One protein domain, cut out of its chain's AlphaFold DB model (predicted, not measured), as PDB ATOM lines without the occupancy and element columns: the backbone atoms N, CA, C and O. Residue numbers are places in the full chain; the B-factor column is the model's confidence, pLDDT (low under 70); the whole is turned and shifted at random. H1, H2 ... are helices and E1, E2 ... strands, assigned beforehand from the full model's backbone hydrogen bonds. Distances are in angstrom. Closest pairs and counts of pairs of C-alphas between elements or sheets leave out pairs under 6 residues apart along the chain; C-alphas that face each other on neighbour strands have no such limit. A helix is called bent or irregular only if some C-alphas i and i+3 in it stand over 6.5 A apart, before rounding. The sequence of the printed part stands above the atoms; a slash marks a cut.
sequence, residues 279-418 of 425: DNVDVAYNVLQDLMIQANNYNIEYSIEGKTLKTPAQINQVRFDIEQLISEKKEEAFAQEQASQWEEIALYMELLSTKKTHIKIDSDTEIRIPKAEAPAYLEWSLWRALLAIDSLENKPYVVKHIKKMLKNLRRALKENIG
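This is residues 279 to 418 of the 425 residues of the protein "AlwI family type II restriction endonuclease" of Dehalobacter sp. 4CP (UniProt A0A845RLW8). A long bent helix, H2, is the spine, with H1 side by side with its long arm H2a near one end and, at the other end, a head of the short arm H2b, H3 and the small hairpin E1 E2. Short H4 packs on H2a, and residues 403 to 418, mostly H5, stick out alone. The printed part has 140 residues with five named helices and two named strands, in the order H1 H2 E1 E2 H3 H4 H5; the sheet, E1 - E2, is antiparallel and the class is mostly helix. The whole is loose, radius of gyration of the C-alphas 20.5 A, spanning 57 by 56 by 30 A.

H1, residues 281 to 296, touches H2a, residues 312 to 340, at a shallow tilt of 23 degrees, the same way; their closest C-alphas, Val 281 and Pro 312, are 4.9 A apart. H2, residues 312 to 354, was assigned as one helix by its hydrogen bonds but is bent, C-alphas 340 and 343 being 8.1 A apart; H2a and H2b, residues 343 to 354, stand about perpendicular, at 88 degrees. E1, residues 358 to 360, and E2, residues 366 to 368, form a hairpin, with N 359 and O 367 within hydrogen-bond range at 2.9 A. H3, residues 371 to 388, touches H2b at a steep tilt of 40 degrees, opposite ways, closest at C-alphas of Ile 345 and Ser 381, 6.0 A. H4, residues 396 to 399, touches H2a, whose residues 328 to 335 alone take part, closest at C-alphas of Glu 328 and Tyr 397, 5.6 A. H5, residues 402 to 416, touches no helix. Every O i to N i+4 pair is within hydrogen-bond range in H1, H2b and H5, against 22 of 25 in H2a and 12 of 14 in H3; H4 is too short for one.

H1, 22.9 A long, begins at C-alpha 281 (188.098, 169.867, 151.657). H2a measures 42.7 A and H3 24.9 A; both are irregular, C-alphas 336 and 339 being 6.8 A apart and 372 and 375 7.8 A. H5, 20.1 A, ends at C-alpha 416 (192.722, 189.930, 193.893).

The C-alphas farthest apart, of Ser 363 and Gly 418, are 59.4 A apart. The printed part has no cut, and the link from H1 to H2 is long, 15 residues. The pLDDT is under 70 at residues 363 to 365, 372 and 400 to 418.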
ATOM      1  N   ASP A 279     182.638 172.430 154.397       95.69
ATOM      2  CA  ASP A 279     182.839 171.117 155.021       95.69
ATOM      3  C   ASP A 279     183.349 170.077 154.003       95.69
ATOM      4  O   ASP A 279     183.678 168.954 154.374       95.69
ATOM      5  N   ASN A 280     183.451 170.442 152.720       96.19
ATOM      6  CA  ASN A 280     184.231 169.717 151.722       96.19
ATOM      7  C   ASN A 280     185.651 170.313 151.647       96.19
ATOM      8  O   ASN A 280     185.805 171.533 151.616       96.19
ATOM      9  N   VAL A 281     186.680 169.456 151.616       95.94
ATOM     10  CA  VAL A 281     188.098 169.867 151.657       95.94
ATOM     11  C   VAL A 281     188.470 170.756 150.472       95.94
ATOM     12  O   VAL A 281     189.050 171.819 150.678       95.94
ATOM     13  N   ASP A 282     188.097 170.364 149.254       95.12
ATOM     14  CA  ASP A 282     188.467 171.083 148.031       95.12
ATOM     15  C   ASP A 282     187.809 172.467 147.988       95.12
ATOM     16  O   ASP A 282     188.452 173.480 147.707       95.12
ATOM     17  N   VAL A 283     186.525 172.536 148.349       95.12
ATOM     18  CA  VAL A 283     185.797 173.806 148.446       95.12
ATOM     19  C   VAL A 283     186.374 174.682 149.557       95.12
ATOM     20  O   VAL A 283     186.565 175.879 149.345       95.12
ATOM     21  N   ALA A 284     186.684 174.116 150.725       95.50
ATOM     22  CA  ALA A 284     187.304 174.856 151.821       95.50
ATOM     23  C   ALA A 284     188.656 175.448 151.406       95.50
ATOM     24  O   ALA A 284     188.926 176.611 151.707       95.50
ATOM     25  N   TYR A 285     189.474 174.675 150.689       95.19
ATOM     26  CA  TYR A 285     190.769 175.122 150.189       95.19
ATOM     27  C   TYR A 285     190.621 176.256 149.170       95.19
ATOM     28  O   TYR A 285     191.282 177.282 149.298       95.19
ATOM     29  N   ASN A 286     189.689 176.136 148.222       94.56
ATOM     30  CA  ASN A 286     189.413 177.197 147.248       94.56
ATOM     31  C   ASN A 286     188.952 178.499 147.920       94.56
ATOM     32  O   ASN A 286     189.395 179.584 147.545       94.56
ATOM     33  N   VAL A 287     188.092 178.406 148.940       95.38
ATOM     34  CA  VAL A 287     187.661 179.581 149.714       95.38
ATOM     35  C   VAL A 287     188.817 180.164 150.538       95.38
ATOM     36  O   VAL A 287     188.899 181.380 150.677       95.38
ATOM     37  N   LEU A 288     189.725 179.335 151.069       95.44
ATOM     38  CA  LEU A 288     190.935 179.806 151.752       95.44
ATOM     39  C   LEU A 288     191.865 180.569 150.794       95.44
ATOM     40  O   LEU A 288     192.349 181.634 151.161       95.44
ATOM     41  N   GLN A 289     192.085 180.065 149.578       94.00
ATOM     42  CA  GLN A 289     192.928 180.735 148.580       94.00
ATOM     43  C   GLN A 289     192.374 182.114 148.193       94.00
ATOM     44  O   GLN A 289     193.117 183.092 148.185       94.00
ATOM     45  N   ASP A 290     191.060 182.221 147.954       94.12
ATOM     46  CA  ASP A 290     190.404 183.518 147.719       94.12
ATOM     47  C   ASP A 290     190.601 184.465 148.911       94.12
ATOM     48  O   ASP A 290     191.005 185.613 148.737       94.12
ATOM     49  N   LEU A 291     190.408 183.970 150.138       94.94
ATOM     50  CA  LEU A 291     190.588 184.761 151.353       94.94
ATOM     51  C   LEU A 291     192.031 185.263 151.529       94.94
ATOM     52  O   LEU A 291     192.220 186.399 151.957       94.94
ATOM     53  N   MET A 292     193.042 184.463 151.176       93.94
ATOM     54  CA  MET A 292     194.447 184.891 151.201       93.94
ATOM     55  C   MET A 292     194.713 186.031 150.206       93.94
ATOM     56  O   MET A 292     195.400 186.990 150.547       93.94
ATOM     57  N   ILE A 293     194.115 185.981 149.010       92.81
ATOM     58  CA  ILE A 293     194.191 187.087 148.040       92.81
ATOM     59  C   ILE A 293     193.532 188.345 148.617       92.81
ATOM     60  O   ILE A 293     194.092 189.435 148.519       92.81
ATOM     61  N   GLN A 294     192.368 188.208 149.261       92.12
ATOM     62  CA  GLN A 294     191.698 189.342 149.904       92.12
ATOM     63  C   GLN A 294     192.509 189.912 151.075       92.12
ATOM     64  O   GLN A 294     192.523 191.126 151.260       92.12
ATOM     65  N   ALA A 295     193.213 189.077 151.844       93.38
ATOM     66  CA  ALA A 295     194.069 189.517 152.946       93.38
ATOM     67  C   ALA A 295     195.205 190.443 152.469       93.38
ATOM     68  O   ALA A 295     195.500 191.442 153.129       93.38
ATOM     69  N   ASN A 296     195.765 190.187 151.281       91.56
ATOM     70  CA  ASN A 296     196.789 191.047 150.681       91.56
ATOM     71  C   ASN A 296     196.281 192.473 150.409       91.56
ATOM     72  O   ASN A 296     197.049 193.421 150.553       91.56
ATOM     73  N   ASN A 297     194.987 192.661 150.113       91.31
ATOM     74  CA  ASN A 297     194.396 194.000 149.940       91.31
ATOM     75  C   ASN A 297     194.440 194.841 151.231       91.31
ATOM     76  O   ASN A 297     194.323 196.062 151.177       91.31
ATOM     77  N   TYR A 298     194.623 194.194 152.385       91.38
ATOM     78  CA  TYR A 298     194.805 194.834 153.689       91.38
ATOM     79  C   TYR A 298     196.274 194.874 154.136       91.38
ATOM     80  O   TYR A 298     196.545 195.197 155.293       91.38
ATOM     81  N   ASN A 299     197.218 194.548 153.243       92.50
ATOM     82  CA  ASN A 299     198.642 194.384 153.548       92.50
ATOM     83  C   ASN A 299     198.895 193.354 154.667       92.50
ATOM     84  O   ASN A 299     199.744 193.556 155.536       92.50
ATOM     85  N   ILE A 300     198.117 192.266 154.685       93.19
ATOM     86  CA  ILE A 300     198.311 191.146 155.609       93.19
ATOM     87  C   ILE A 300     199.028 190.029 154.855       93.19
ATOM     88  O   ILE A 300     198.406 189.294 154.091       93.19
ATOM     89  N   GLU A 301     200.322 189.874 155.113       89.38
ATOM     90  CA  GLU A 301     201.080 188.717 154.648       89.38
ATOM     91  C   GLU A 301     200.801 187.522 155.565       89.38
ATOM     92  O   GLU A 301     201.070 187.558 156.767       89.38
ATOM     93  N   TYR A 302     200.235 186.453 155.004       90.44
ATOM     94  CA  TYR A 302     199.900 185.248 155.755       90.44
ATOM     95  C   TYR A 302     200.497 184.008 155.096       90.44
ATOM     96  O   TYR A 302     200.149 183.667 153.967       90.44
ATOM     97  N   SER A 303     201.358 183.295 155.826       88.56
ATOM     98  CA  SER A 303     201.928 182.028 155.362       88.56
ATOM     99  C   SER A 303     201.141 180.827 155.886       88.56
ATOM    100  O   SER A 303     200.798 180.730 157.069       88.56
ATOM    101  N   ILE A 304     200.879 179.884 154.982       91.06
ATOM    102  CA  ILE A 304     200.337 178.557 155.302       91.06
ATOM    103  C   ILE A 304     201.434 177.487 155.396       91.06
ATOM    104  O   ILE A 304     201.126 176.317 155.622       91.06
ATOM    105  N   GLU A 305     202.703 177.867 155.227       89.56
ATOM    106  CA  GLU A 305     203.834 176.949 155.340       89.56
ATOM    107  C   GLU A 305     203.859 176.287 156.726       89.56
ATOM    108  O   GLU A 305     203.612 176.918 157.753       89.56
ATOM    109  N   GLY A 306     204.076 174.970 156.754       85.62
ATOM    110  CA  GLY A 306     204.052 174.176 157.986       85.62
ATOM    111  C   GLY A 306     202.658 173.910 158.576       85.62
ATOM    112  O   GLY A 306     202.549 173.142 159.533       85.62
ATOM    113  N   LYS A 307     201.573 174.470 158.020       89.94
ATOM    114  CA  LYS A 307     200.207 174.181 158.490       89.94
ATOM    115  C   LYS A 307     199.674 172.880 157.895       89.94
ATOM    116  O   LYS A 307     199.805 172.607 156.706       89.94
ATOM    117  N   THR A 308     199.008 172.073 158.721       90.88
ATOM    118  CA  THR A 308     198.322 170.864 158.240       90.88
ATOM    119  C   THR A 308     196.952 171.248 157.691       90.88
ATOM    120  O   THR A 308     196.109 171.691 158.458       90.88
ATOM    121  N   LEU A 309     196.718 171.058 156.391       93.25
ATOM    122  CA  LEU A 309     195.475 171.429 155.696       93.25
ATOM    123  C   LEU A 309     194.765 170.202 155.096       93.25
ATOM    124  O   LEU A 309     194.351 170.211 153.943       93.25
ATOM    125  N   LYS A 310     194.675 169.105 155.859       92.94
ATOM    126  CA  LYS A 310     194.151 167.819 155.360       92.94
ATOM    127  C   LYS A 310     192.649 167.654 155.573       92.94
ATOM    128  O   LYS A 310     192.028 166.833 154.908       92.94
ATOM    129  N   THR A 311     192.070 168.389 156.521       95.56
ATOM    130  CA  THR A 311     190.645 168.296 156.853       95.56
ATOM    131  C   THR A 311     189.951 169.653 156.736       95.56
ATOM    132  O   THR A 311     190.598 170.691 156.901       95.56
ATOM    133  N   PRO A 312     188.622 169.679 156.524       94.31
ATOM    134  CA  PRO A 312     187.874 170.931 156.458       94.31
ATOM    135  C   PRO A 312     187.999 171.744 157.749       94.31
ATOM    136  O   PRO A 312     188.144 172.958 157.702       94.31
ATOM    137  N   ALA A 313     188.019 171.078 158.908       91.25
ATOM    138  CA  ALA A 313     188.197 171.733 160.202       91.25
ATOM    139  C   ALA A 313     189.543 172.470 160.301       91.25
ATOM    140  O   ALA A 313     189.584 173.617 160.738       91.25
ATOM    141  N   GLN A 314     190.630 171.839 159.845       94.25
ATOM    142  CA  GLN A 314     191.955 172.461 159.828       94.25
ATOM    143  C   GLN A 314     192.010 173.666 158.883       94.25
ATOM    144  O   GLN A 314     192.533 174.715 159.247       94.25
ATOM    145  N   ILE A 315     191.425 173.537 157.689       95.38
ATOM    146  CA  ILE A 315     191.355 174.632 156.714       95.38
ATOM    147  C   ILE A 315     190.512 175.790 157.263       95.38
ATOM    148  O   ILE A 315     190.921 176.947 157.186       95.38
ATOM    149  N   ASN A 316     189.356 175.495 157.860       91.25
ATOM    150  CA  ASN A 316     188.470 176.507 158.431       91.25
ATOM    151  C   ASN A 316     189.103 177.226 159.626       91.25
ATOM    152  O   ASN A 316     188.909 178.430 159.751       91.25
ATOM    153  N   GLN A 317     189.921 176.547 160.438       90.31
ATOM    154  CA  GLN A 317     190.683 177.213 161.494       90.31
ATOM    155  C   GLN A 317     191.614 178.287 160.917       90.31
ATOM    156  O   GLN A 317     191.579 179.430 161.360       90.31
ATOM    157  N   VAL A 318     192.375 177.952 159.871       93.88
ATOM    158  CA  VAL A 318     193.257 178.917 159.195       93.88
ATOM    159  C   VAL A 318     192.462 180.075 158.589       93.88
ATOM    160  O   VAL A 318     192.870 181.228 158.701       93.88
ATOM    161  N   ARG A 319     191.297 179.794 157.993       93.00
ATOM    162  CA  ARG A 319     190.403 180.842 157.482       93.00
ATOM    163  C   ARG A 319     189.940 181.786 158.589       93.00
ATOM    164  O   ARG A 319     189.977 182.995 158.392       93.00
ATOM    165  N   PHE A 320     189.534 181.261 159.744       90.31
ATOM    166  CA  PHE A 320     189.112 182.092 160.875       90.31
ATOM    167  C   PHE A 320     190.248 182.962 161.408       90.31
ATOM    168  O   PHE A 320     189.999 184.118 161.745       90.31
ATOM    169  N   ASP A 321     191.479 182.450 161.433       90.94
ATOM    170  CA  ASP A 321     192.650 183.235 161.824       90.94
ATOM    171  C   ASP A 321     192.865 184.423 160.862       90.94
ATOM    172  O   ASP A 321     193.062 185.552 161.304       90.94
ATOM    173  N   ILE A 322     192.772 184.199 159.544       93.19
ATOM    174  CA  ILE A 322     192.903 185.272 158.541       93.19
ATOM    175  C   ILE A 322     191.748 186.278 158.654       93.19
ATOM    176  O   ILE A 322     191.969 187.487 158.613       93.19
ATOM    177  N   GLU A 323     190.512 185.805 158.833       91.88
ATOM    178  CA  GLU A 323     189.341 186.671 159.025       91.88
ATOM    179  C   GLU A 323     189.477 187.561 160.265       91.88
ATOM    180  O   GLU A 323     189.079 188.729 160.229       91.88
ATOM    181  N   GLN A 324     190.063 187.035 161.343       89.56
ATOM    182  CA  GLN A 324     190.360 187.800 162.548       89.56
ATOM    183  C   GLN A 324     191.374 188.913 162.253       89.56
ATOM    184  O   GLN A 324     191.094 190.068 162.571       89.56
ATOM    185  N   LEU A 325     192.484 188.609 161.570       92.31
ATOM    186  CA  LEU A 325     193.487 189.611 161.181       92.31
ATOM    187  C   LEU A 325     192.895 190.709 160.284       92.31
ATOM    188  O   LEU A 325     193.152 191.896 160.494       92.31
ATOM    189  N   ILE A 326     192.050 190.339 159.315       93.25
ATOM    190  CA  ILE A 326     191.344 191.314 158.470       93.25
ATOM    191  C   ILE A 326     190.406 192.178 159.317       93.25
ATOM    192  O   ILE A 326     190.363 193.396 159.142       93.25
ATOM    193  N   SER A 327     189.660 191.583 160.252       89.75
ATOM    194  CA  SER A 327     188.785 192.340 161.152       89.75
ATOM    195  C   SER A 327     189.564 193.324 162.027       89.75
ATOM    196  O   SER A 327     189.073 194.422 162.283       89.75
ATOM    197  N   GLU A 328     190.753 192.947 162.494       91.25
ATOM    198  CA  GLU A 328     191.636 193.811 163.281       91.25
ATOM    199  C   GLU A 328     192.152 194.981 162.441       91.25
ATOM    200  O   GLU A 328     192.061 196.128 162.878       91.25
ATOM    201  N   LYS A 329     192.582 194.724 161.198       93.19
ATOM    202  CA  LYS A 329     192.994 195.778 160.259       93.19
ATOM    203  C   LYS A 329     191.865 196.737 159.901       93.19
ATOM    204  O   LYS A 329     192.083 197.946 159.870       93.19
ATOM    205  N   LYS A 330     190.652 196.225 159.691       91.88
ATOM    206  CA  LYS A 330     189.461 197.062 159.481       91.88
ATOM    207  C   LYS A 330     189.164 197.943 160.691       91.88
ATOM    208  O   LYS A 330     188.752 199.081 160.506       91.88
ATOM    209  N   GLU A 331     189.376 197.446 161.910       90.44
ATOM    210  CA  GLU A 331     189.193 198.259 163.116       90.44
ATOM    211  C   GLU A 331     190.265 199.346 163.250       90.44
ATOM    212  O   GLU A 331     189.938 200.457 163.655       90.44
ATOM    213  N   GLU A 332     191.522 199.056 162.896       91.81
ATOM    214  CA  GLU A 332     192.582 200.073 162.850       91.81
ATOM    215  C   GLU A 332     192.246 201.183 161.845       91.81
ATOM    216  O   GLU A 332     192.318 202.359 162.195       91.81
ATOM    217  N   ALA A 333     191.820 200.821 160.632       92.25
ATOM    218  CA  ALA A 333     191.405 201.793 159.620       92.25
ATOM    219  C   ALA A 333     190.187 202.607 160.085       92.25
ATOM    220  O   ALA A 333     190.193 203.833 160.017       92.25
ATOM    221  N   PHE A 334     189.172 201.936 160.645       91.19
ATOM    222  CA  PHE A 334     188.002 202.605 161.211       91.19
ATOM    223  C   PHE A 334     188.400 203.610 162.296       91.19
ATOM    224  O   PHE A 334     187.897 204.729 162.289       91.19
ATOM    225  N   ALA A 335     189.313 203.240 163.199       91.19
ATOM    226  CA  ALA A 335     189.822 204.116 164.250       91.19
ATOM    227  C   ALA A 335     190.495 205.379 163.705       91.19
ATOM    228  O   ALA A 335     190.171 206.473 164.163       91.19
ATOM    229  N   GLN A 336     191.363 205.232 162.702       92.06
ATOM    230  CA  GLN A 336     192.091 206.346 162.083       92.06
ATOM    231  C   GLN A 336     191.158 207.393 161.463       92.06
ATOM    232  O   GLN A 336     191.457 208.585 161.483       92.06
ATOM    233  N   GLU A 337     190.003 206.973 160.945       93.81
ATOM    234  CA  GLU A 337     189.027 207.893 160.359       93.81
ATOM    235  C   GLU A 337     188.264 208.718 161.411       93.81
ATOM    236  O   GLU A 337     187.749 209.791 161.084       93.81
ATOM    237  N   GLN A 338     188.165 208.252 162.666       93.06
ATOM    238  CA  GLN A 338     187.218 208.815 163.639       93.06
ATOM    239  C   GLN A 338     187.510 210.266 164.022       93.06
ATOM    240  O   GLN A 338     186.562 211.024 164.224       93.06
ATOM    241  N   ALA A 339     188.781 210.679 164.063       92.81
ATOM    242  CA  ALA A 339     189.152 212.069 164.340       92.81
ATOM    243  C   ALA A 339     188.536 213.041 163.320       92.81
ATOM    244  O   ALA A 339     188.080 214.121 163.680       92.81
ATOM    245  N   SER A 340     188.445 212.626 162.052       94.62
ATOM    246  CA  SER A 340     187.848 213.431 160.977       94.62
ATOM    247  C   SER A 340     186.313 213.430 160.980       94.62
ATOM    248  O   SER A 340     185.696 214.177 160.231       94.62
ATOM    249  N   GLN A 341     185.693 212.582 161.807       93.50
ATOM    250  CA  GLN A 341     184.240 212.397 161.894       93.50
ATOM    251  C   GLN A 341     183.660 212.960 163.204       93.50
ATOM    252  O   GLN A 341     182.541 212.607 163.594       93.50
ATOM    253  N   TRP A 342     184.412 213.801 163.920       93.38
ATOM    254  CA  TRP A 342     184.046 214.273 165.257       93.38
ATOM    255  C   TRP A 342     182.720 215.050 165.280       93.38
ATOM    256  O   TRP A 342     181.964 214.905 166.244       93.38
ATOM    257  N   GLU A 343     182.375 215.794 164.222       93.56
ATOM    258  CA  GLU A 343     181.098 216.509 164.123       93.56
ATOM    259  C   GLU A 343     179.916 215.533 164.109       93.56
ATOM    260  O   GLU A 343     178.933 215.711 164.831       93.56
ATOM    261  N   GLU A 344     180.017 214.454 163.327       92.00
ATOM    262  CA  GLU A 344     178.987 213.415 163.268       92.00
ATOM    263  C   GLU A 344     178.837 212.723 164.632       92.00
ATOM    264  O   GLU A 344     177.719 212.503 165.111       92.00
ATOM    265  N   ILE A 345     179.960 212.417 165.288       92.06
ATOM    266  CA  ILE A 345     179.989 211.812 166.627       92.06
ATOM    267  C   ILE A 345     179.278 212.724 167.637       92.06
ATOM    268  O   ILE A 345     178.421 212.249 168.394       92.06
ATOM    269  N   ALA A 346     179.574 214.028 167.615       93.38
ATOM    270  CA  ALA A 346     178.948 215.024 168.481       93.38
ATOM    271  C   ALA A 346     177.426 215.103 168.263       93.38
ATOM    272  O   ALA A 346     176.672 215.112 169.237       93.38
ATOM    273  N   LEU A 347     176.955 215.051 167.011       92.88
ATOM    274  CA  LEU A 347     175.520 215.035 166.693       92.88
ATOM    275  C   LEU A 347     174.802 213.805 167.273       92.88
ATOM    276  O   LEU A 347     173.698 213.925 167.815       92.88
ATOM    277  N   TYR A 348     175.411 212.615 167.217       92.56
ATOM    278  CA  TYR A 348     174.831 211.441 167.881       92.56
ATOM    279  C   TYR A 348     174.786 211.597 169.406       92.56
ATOM    280  O   TYR A 348     173.807 211.183 170.033       92.56
ATOM    281  N   MET A 349     175.815 212.186 170.019       91.50
ATOM    282  CA  MET A 349     175.820 212.454 171.462       91.50
ATOM    283  C   MET A 349     174.761 213.489 171.865       91.50
ATOM    284  O   MET A 349     174.092 213.322 172.891       91.50
ATOM    285  N   GLU A 350     174.533 214.514 171.043       92.62
ATOM    286  CA  GLU A 350     173.443 215.474 171.237       92.62
ATOM    287  C   GLU A 350     172.075 214.776 171.175       92.62
ATOM    288  O   GLU A 350     171.224 214.975 172.046       92.62
ATOM    289  N   LEU A 351     171.861 213.892 170.195       91.50
ATOM    290  CA  LEU A 351     170.632 213.098 170.103       91.50
ATOM    291  C   LEU A 351     170.379 212.261 171.359       91.50
ATOM    292  O   LEU A 351     169.258 212.235 171.876       91.50
ATOM    293  N   LEU A 352     171.420 211.597 171.864       90.12
ATOM    294  CA  LEU A 352     171.335 210.753 173.055       90.12
ATOM    295  C   LEU A 352     171.044 211.570 174.320       90.12
ATOM    296  O   LEU A 352     170.188 211.174 175.114       90.12
ATOM    297  N   SER A 353     171.708 212.714 174.496       89.31
ATOM    298  CA  SER A 353     171.543 213.578 175.673       89.31
ATOM    299  C   SER A 353     170.188 214.292 175.696       89.31
ATOM    300  O   SER A 353     169.512 214.312 176.725       89.31
ATOM    301  N   THR A 354     169.733 214.802 174.550       88.12
ATOM    302  CA  THR A 354     168.446 215.510 174.422       88.12
ATOM    303  C   THR A 354     167.241 214.572 174.312       88.12
ATOM    304  O   THR A 354     166.097 215.032 174.301       88.12
ATOM    305  N   LYS A 355     167.469 213.253 174.214       79.38
ATOM    306  CA  LYS A 355     166.447 212.218 173.957       79.38
ATOM    307  C   LYS A 355     165.642 212.452 172.667       79.38
ATOM    308  O   LYS A 355     164.553 211.889 172.499       79.38
ATOM    309  N   LYS A 356     166.166 213.262 171.741       83.38
ATOM    310  CA  LYS A 356     165.628 213.400 170.384       83.38
ATOM    311  C   LYS A 356     165.909 212.117 169.601       83.38
ATOM    312  O   LYS A 356     166.835 211.368 169.889       83.38
ATOM    313  N   THR A 357     165.082 211.833 168.599       77.12
ATOM    314  CA  THR A 357     165.239 210.620 167.777       77.12
ATOM    315  C   THR A 357     165.962 210.871 166.465       77.12
ATOM    316  O   THR A 357     166.437 209.910 165.868       77.12
ATOM    317  N   HIS A 358     166.019 212.119 165.997       84.88
ATOM    318  CA  HIS A 358     166.631 212.480 164.723       84.88
ATOM    319  C   HIS A 358     167.053 213.955 164.676       84.88
ATOM    320  O   HIS A 358     166.439 214.794 165.340       84.88
ATOM    321  N   ILE A 359     168.097 214.237 163.897       82.94
ATOM    322  CA  ILE A 359     168.560 215.572 163.503       82.94
ATOM    323  C   ILE A 359     168.687 215.560 161.980       82.94
ATOM    324  O   ILE A 359     169.279 214.644 161.406       82.94
ATOM    325  N   LYS A 360     168.116 216.571 161.322       79.44
ATOM    326  CA  LYS A 360     168.358 216.810 159.897       79.44
ATOM    327  C   LYS A 360     169.656 217.587 159.745       79.44
ATOM    328  O   LYS A 360     169.803 218.622 160.388       79.44
ATOM    329  N   ILE A 361     170.543 217.084 158.898       75.62
ATOM    330  CA  ILE A 361     171.769 217.778 158.503       75.62
ATOM    331  C   ILE A 361     171.471 218.647 157.279       75.62
ATOM    332  O   ILE A 361     171.771 219.835 157.285       75.62
ATOM    333  N   ASP A 362     170.795 218.085 156.275       71.06
ATOM    334  CA  ASP A 362     170.404 218.788 155.049       71.06
ATOM    335  C   ASP A 362     169.103 218.200 154.445       71.06
ATOM    336  O   ASP A 362     168.322 217.540 155.146       71.06
ATOM    337  N   SER A 363     168.808 218.498 153.170       55.81
ATOM    338  CA  SER A 363     167.613 218.012 152.461       55.81
ATOM    339  C   SER A 363     167.538 216.487 152.353       55.81
ATOM    340  O   SER A 363     166.433 215.935 152.360       55.81
ATOM    341  N   ASP A 364     168.687 215.819 152.300       55.25
ATOM    342  CA  ASP A 364     168.837 214.402 151.975       55.25
ATOM    343  C   ASP A 364     169.504 213.591 153.097       55.25
ATOM    344  O   ASP A 364     169.371 212.362 153.142       55.25
ATOM    345  N   THR A 365     170.136 214.273 154.054       66.06
ATOM    346  CA  THR A 365     170.896 213.676 155.147       66.06
ATOM    347  C   THR A 365     170.200 213.893 156.492       66.06
ATOM    348  O   THR A 365     169.994 215.010 156.970       66.06
ATOM    349  N   GLU A 366     169.851 212.786 157.148       79.88
ATOM    350  CA  GLU A 366     169.260 212.750 158.486       79.88
ATOM    351  C   GLU A 366     170.013 211.726 159.338       79.88
ATOM    352  O   GLU A 366     170.108 210.551 158.970       79.88
ATOM    353  N   ILE A 367     170.483 212.154 160.510       82.75
ATOM    354  CA  ILE A 367     170.960 211.245 161.550       82.75
ATOM    355  C   ILE A 367     169.767 210.822 162.400       82.75
ATOM    356  O   ILE A 367     168.967 211.658 162.824       82.75
ATOM    357  N   ARG A 368     169.641 209.520 162.683       83.31
ATOM    358  CA  ARG A 368     168.521 208.970 163.452       83.31
ATOM    359  C   ARG A 368     168.956 207.857 164.396       83.31
ATOM    360  O   ARG A 368     169.577 206.890 163.970       83.31
ATOM    361  N   ILE A 369     168.492 207.932 165.643       81.00
ATOM    362  CA  ILE A 369     168.625 206.874 166.648       81.00
ATOM    363  C   ILE A 369     167.244 206.252 166.899       81.00
ATOM    364  O   ILE A 369     166.333 206.915 167.414       81.00
ATOM    365  N   PRO A 370     167.030 204.972 166.552       75.25
ATOM    366  CA  PRO A 370     165.832 204.252 166.964       75.25
ATOM    367  C   PRO A 370     165.765 204.165 168.495       75.25
ATOM    368  O   PRO A 370     166.720 203.735 169.132       75.25
ATOM    369  N   LYS A 371     164.619 204.511 169.103       71.81
ATOM    370  CA  LYS A 371     164.461 204.516 170.576       71.81
ATOM    371  C   LYS A 371     164.873 203.193 171.235       71.81
ATOM    372  O   LYS A 371     165.511 203.203 172.279       71.81
ATOM    373  N   ALA A 372     164.534 202.065 170.612       68.00
ATOM    374  CA  ALA A 372     164.872 200.730 171.112       68.00
ATOM    375  C   ALA A 372     166.379 200.400 171.040       68.00
ATOM    376  O   ALA A 372     166.817 199.420 171.635       68.00
ATOM    377  N   GLU A 373     167.160 201.199 170.312       72.25
ATOM    378  CA  GLU A 373     168.594 201.003 170.074       72.25
ATOM    379  C   GLU A 373     169.452 202.098 170.713       72.25
ATOM    380  O   GLU A 373     170.671 202.042 170.597       72.25
ATOM    381  N   ALA A 374     168.851 203.051 171.434       80.44
ATOM    382  CA  ALA A 374     169.585 204.119 172.111       80.44
ATOM    383  C   ALA A 374     170.765 203.612 172.971       80.44
ATOM    384  O   ALA A 374     171.835 204.204 172.871       80.44
ATOM    385  N   PRO A 375     170.663 202.492 173.725       80.69
ATOM    386  CA  PRO A 375     171.817 201.949 174.445       80.69
ATOM    387  C   PRO A 375     172.968 201.506 173.531       80.69
ATOM    388  O   PRO A 375     174.127 201.731 173.855       80.69
ATOM    389  N   ALA A 376     172.662 200.901 172.380       78.44
ATOM    390  CA  ALA A 376     173.680 200.458 171.429       78.44
ATOM    391  C   ALA A 376     174.349 201.648 170.725       78.44
ATOM    392  O   ALA A 376     175.562 201.647 170.545       78.44
ATOM    393  N   TYR A 377     173.571 202.680 170.378       85.56
ATOM    394  CA  TYR A 377     174.118 203.925 169.837       85.56
ATOM    395  C   TYR A 377     174.950 204.677 170.872       85.56
ATOM    396  O   TYR A 377     175.959 205.253 170.503       85.56
ATOM    397  N   LEU A 378     174.597 204.629 172.160       86.94
ATOM    398  CA  LEU A 378     175.438 205.188 173.217       86.94
ATOM    399  C   LEU A 378     176.794 204.478 173.298       86.94
ATOM    400  O   LEU A 378     177.821 205.148 173.269       86.94
ATOM    401  N   GLU A 379     176.805 203.141 173.357       85.31
ATOM    402  CA  GLU A 379     178.051 202.359 173.349       85.31
ATOM    403  C   GLU A 379     178.897 202.674 172.100       85.31
ATOM    404  O   GLU A 379     180.103 202.894 172.205       85.31
ATOM    405  N   TRP A 380     178.263 202.754 170.927       88.00
ATOM    406  CA  TRP A 380     178.934 203.036 169.660       88.00
ATOM    407  C   TRP A 380     179.471 204.470 169.560       88.00
ATOM    408  O   TRP A 380     180.629 204.651 169.194       88.00
ATOM    409  N   SER A 381     178.685 205.487 169.922       90.75
ATOM    410  CA  SER A 381     179.119 206.889 169.885       90.75
ATOM    411  C   SER A 381     180.229 207.170 170.894       90.75
ATOM    412  O   SER A 381     181.166 207.893 170.569       90.75
ATOM    413  N   LEU A 382     180.171 206.574 172.092       90.44
ATOM    414  CA  LEU A 382     181.260 206.669 173.067       90.44
ATOM    415  C   LEU A 382     182.537 206.010 172.545       90.44
ATOM    416  O   LEU A 382     183.612 206.582 172.691       90.44
ATOM    417  N   TRP A 383     182.429 204.840 171.906       90.00
ATOM    418  CA  TRP A 383     183.581 204.192 171.283       90.00
ATOM    419  C   TRP A 383     184.207 205.071 170.197       90.00
ATOM    420  O   TRP A 383     185.409 205.310 170.233       90.00
ATOM    421  N   ARG A 384     183.395 205.623 169.287       91.94
ATOM    422  CA  ARG A 384     183.881 206.547 168.253       91.94
ATOM    423  C   ARG A 384     184.552 207.781 168.849       91.94
ATOM    424  O   ARG A 384     185.601 208.173 168.364       91.94
ATOM    425  N   ALA A 385     183.993 208.363 169.911       91.56
ATOM    426  CA  ALA A 385     184.612 209.507 170.577       91.56
ATOM    427  C   ALA A 385     185.963 209.161 171.212       91.56
ATOM    428  O   ALA A 385     186.906 209.927 171.059       91.56
ATOM    429  N   LEU A 386     186.085 208.003 171.872       90.25
ATOM    430  CA  LEU A 386     187.372 207.539 172.404       90.25
ATOM    431  C   LEU A 386     188.419 207.382 171.294       90.25
ATOM    432  O   LEU A 386     189.567 207.772 171.485       90.25
ATOM    433  N   LEU A 387     188.014 206.851 170.139       90.25
ATOM    434  CA  LEU A 387     188.877 206.737 168.964       90.25
ATOM    435  C   LEU A 387     189.240 208.104 168.374       90.25
ATOM    436  O   LEU A 387     190.388 208.316 168.014       90.25
ATOM    437  N   ALA A 388     188.294 209.044 168.322       91.94
ATOM    438  CA  ALA A 388     188.505 210.381 167.766       91.94
ATOM    439  C   ALA A 388     189.466 211.252 168.594       91.94
ATOM    440  O   ALA A 388     190.104 212.137 168.035       91.94
ATOM    441  N   ILE A 389     189.583 211.008 169.906       88.12
ATOM    442  CA  ILE A 389     190.587 211.663 170.767       88.12
ATOM    443  C   ILE A 389     192.010 211.176 170.423       88.12
ATOM    444  O   ILE A 389     192.976 211.861 170.747       88.12
ATOM    445  N   ASP A 390     192.136 210.011 169.777       81.75
ATOM    446  CA  ASP A 390     193.390 209.438 169.266       81.75
ATOM    447  C   ASP A 390     194.510 209.323 170.319       81.75
ATOM    448  O   ASP A 390     195.673 209.644 170.096       81.75
ATOM    449  N   SER A 391     194.142 208.872 171.522       82.38
ATOM    450  CA  SER A 391     195.053 208.731 172.674       82.38
ATOM    451  C   SER A 391     195.160 207.294 173.198       82.38
ATOM    452  O   SER A 391     195.598 207.062 174.325       82.38
ATOM    453  N   LEU A 392     194.732 206.303 172.410       81.94
ATOM    454  CA  LEU A 392     194.778 204.904 172.830       81.94
ATOM    455  C   LEU A 392     196.220 204.376 172.849       81.94
ATOM    456  O   LEU A 392     196.856 204.250 171.808       81.94
ATOM    457  N   GLU A 393     196.696 203.957 174.023       83.38
ATOM    458  CA  GLU A 393     197.973 203.235 174.152       83.38
ATOM    459  C   GLU A 393     197.912 201.831 173.523       83.38
ATOM    460  O   GLU A 393     198.889 201.331 172.969       83.38
ATOM    461  N   ASN A 394     196.745 201.182 173.608       86.12
ATOM    462  CA  ASN A 394     196.506 199.847 173.067       86.12
ATOM    463  C   ASN A 394     195.809 199.915 171.708       86.12
ATOM    464  O   ASN A 394     194.978 200.787 171.459       86.12
ATOM    465  N   LYS A 395     196.060 198.917 170.856       88.38
ATOM    466  CA  LYS A 395     195.394 198.816 169.554       88.38
ATOM    467  C   LYS A 395     193.861 198.766 169.700       88.38
ATOM    468  O   LYS A 395     193.363 198.063 170.586       88.38
ATOM    469  N   PRO A 396     193.091 199.425 168.811       87.12
ATOM    470  CA  PRO A 396     191.633 199.530 168.927       87.12
ATOM    471  C   PRO A 396     190.907 198.191 169.127       87.12
ATOM    472  O   PRO A 396     190.034 198.072 169.988       87.12
ATOM    473  N   TYR A 397     191.311 197.147 168.398       85.75
ATOM    474  CA  TYR A 397     190.705 195.814 168.480       85.75
ATOM    475  C   TYR A 397     190.938 195.094 169.821       85.75
ATOM    476  O   TYR A 397     190.161 194.209 170.179       85.75
ATOM    477  N   VAL A 398     191.945 195.499 170.604       82.00
ATOM    478  CA  VAL A 398     192.179 194.990 171.967       82.00
ATOM    479  C   VAL A 398     191.160 195.585 172.947       82.00
ATOM    480  O   VAL A 398     190.663 194.892 173.837       82.00
ATOM    481  N   VAL A 399     190.807 196.861 172.762       76.25
ATOM    482  CA  VAL A 399     190.009 197.653 173.714       76.25
ATOM    483  C   VAL A 399     188.505 197.612 173.408       76.25
ATOM    484  O   VAL A 399     187.688 197.664 174.331       76.25
ATOM    485  N   LYS A 400     188.118 197.450 172.132       67.12
ATOM    486  CA  LYS A 400     186.730 197.502 171.621       67.12
ATOM    487  C   LYS A 400     185.714 196.698 172.440       67.12
ATOM    488  O   LYS A 400     184.542 197.061 172.550       67.12
ATOM    489  N   HIS A 401     186.132 195.598 173.058       62.12
ATOM    490  CA  HIS A 401     185.270 194.798 173.920       62.12
ATOM    491  C   HIS A 401     185.251 195.299 175.369       62.12
ATOM    492  O   HIS A 401     185.478 194.516 176.289       62.12
ATOM    493  N   ILE A 402     184.884 196.565 175.596       50.16
ATOM    494  CA  ILE A 402     184.791 197.175 176.935       50.16
ATOM    495  C   ILE A 402     183.959 196.310 177.902       50.16
ATOM    496  O   ILE A 402     184.335 196.149 179.054       50.16
ATOM    497  N   LYS A 403     182.891 195.631 177.451       46.81
ATOM    498  CA  LYS A 403     182.149 194.648 178.278       46.81
ATOM    499  C   LYS A 403     182.985 193.432 178.697       46.81
ATOM    500  O   LYS A 403     182.869 192.987 179.837       46.81
ATOM    501  N   LYS A 404     183.808 192.880 177.800       45.34
ATOM    502  CA  LYS A 404     184.734 191.771 178.095       45.34
ATOM    503  C   LYS A 404     185.856 192.260 179.011       45.34
ATOM    504  O   LYS A 404     186.160 191.587 179.985       45.34
ATOM    505  N   MET A 405     186.371 193.465 178.769       42.47
ATOM    506  CA  MET A 405     187.381 194.124 179.596       42.47
ATOM    507  C   MET A 405     186.858 194.415 181.009       42.47
ATOM    508  O   MET A 405     187.504 194.031 181.969       42.47
ATOM    509  N   LEU A 406     185.649 194.967 181.165       42.06
ATOM    510  CA  LEU A 406     184.989 195.206 182.457       42.06
ATOM    511  C   LEU A 406     184.626 193.907 183.185       42.06
ATOM    512  O   LEU A 406     184.678 193.846 184.411       42.06
ATOM    513  N   LYS A 407     184.255 192.850 182.452       44.22
ATOM    514  CA  LYS A 407     183.992 191.522 183.026       44.22
ATOM    515  C   LYS A 407     185.287 190.855 183.498       44.22
ATOM    516  O   LYS A 407     185.287 190.257 184.570       44.22
ATOM    517  N   ASN A 408     186.375 191.015 182.746       39.19
ATOM    518  CA  ASN A 408     187.712 190.561 183.118       39.19
ATOM    519  C   ASN A 408     188.288 191.391 184.272       39.19
ATOM    520  O   ASN A 408     188.817 190.802 185.198       39.19
ATOM    521  N   LEU A 409     188.088 192.712 184.296       38.81
ATOM    522  CA  LEU A 409     188.419 193.595 185.419       38.81
ATOM    523  C   LEU A 409     187.634 193.206 186.671       38.81
ATOM    524  O   LEU A 409     188.226 193.039 187.724       38.81
ATOM    525  N   ARG A 410     186.319 192.965 186.577       42.81
ATOM    526  CA  ARG A 410     185.520 192.456 187.709       42.81
ATOM    527  C   ARG A 410     185.983 191.084 188.195       42.81
ATOM    528  O   ARG A 410     185.885 190.810 189.385       42.81
ATOM    529  N   ARG A 411     186.434 190.214 187.289       43.66
ATOM    530  CA  ARG A 411     186.961 188.889 187.629       43.66
ATOM    531  C   ARG A 411     188.341 188.988 188.285       43.66
ATOM    532  O   ARG A 411     188.511 188.422 189.351       43.66
ATOM    533  N   ALA A 412     189.252 189.779 187.726       41.06
ATOM    534  CA  ALA A 412     190.573 190.057 188.283       41.06
ATOM    535  C   ALA A 412     190.486 190.779 189.638       41.06
ATOM    536  O   ALA A 412     191.206 190.439 190.563       41.06
ATOM    537  N   LEU A 413     189.543 191.713 189.800       41.22
ATOM    538  CA  LEU A 413     189.249 192.345 191.088       41.22
ATOM    539  C   LEU A 413     188.679 191.331 192.090       41.22
ATOM    540  O   LEU A 413     189.050 191.369 193.251       41.22
ATOM    541  N   LYS A 414     187.832 190.380 191.675       49.81
ATOM    542  CA  LYS A 414     187.374 189.296 192.566       49.81
ATOM    543  C   LYS A 414     188.478 188.308 192.946       49.81
ATOM    544  O   LYS A 414     188.456 187.806 194.061       49.81
ATOM    545  N   GLU A 415     189.405 188.026 192.035       49.56
ATOM    546  CA  GLU A 415     190.548 187.135 192.269       49.56
ATOM    547  C   GLU A 415     191.626 187.819 193.144       49.56
ATOM    548  O   GLU A 415     192.241 187.147 193.961       49.56
ATOM    549  N   ASN A 416     191.770 189.153 193.078       47.62
ATOM    550  CA  ASN A 416     192.722 189.930 193.893       47.62
ATOM    551  C   ASN A 416     192.149 190.519 195.201       47.62
ATOM    552  O   ASN A 416     192.922 190.932 196.058       47.62
ATOM    553  N   ILE A 417     190.824 190.568 195.394       45.25
ATOM    554  CA  ILE A 417     190.181 191.040 196.647       45.25
ATOM    555  C   ILE A 417     189.893 189.862 197.612       45.25
ATOM    556  O   ILE A 417     189.282 190.022 198.663       45.25
ATOM    557  N   GLY A 418     190.385 188.658 197.305       42.69
ATOM    558  CA  GLY A 418     190.260 187.464 198.151       42.69
ATOM    559  C   GLY A 418     191.115 187.438 199.430       42.69
ATOM    560  O   GLY A 418     191.128 186.405 200.091       42.69
TER     561      GLY A 418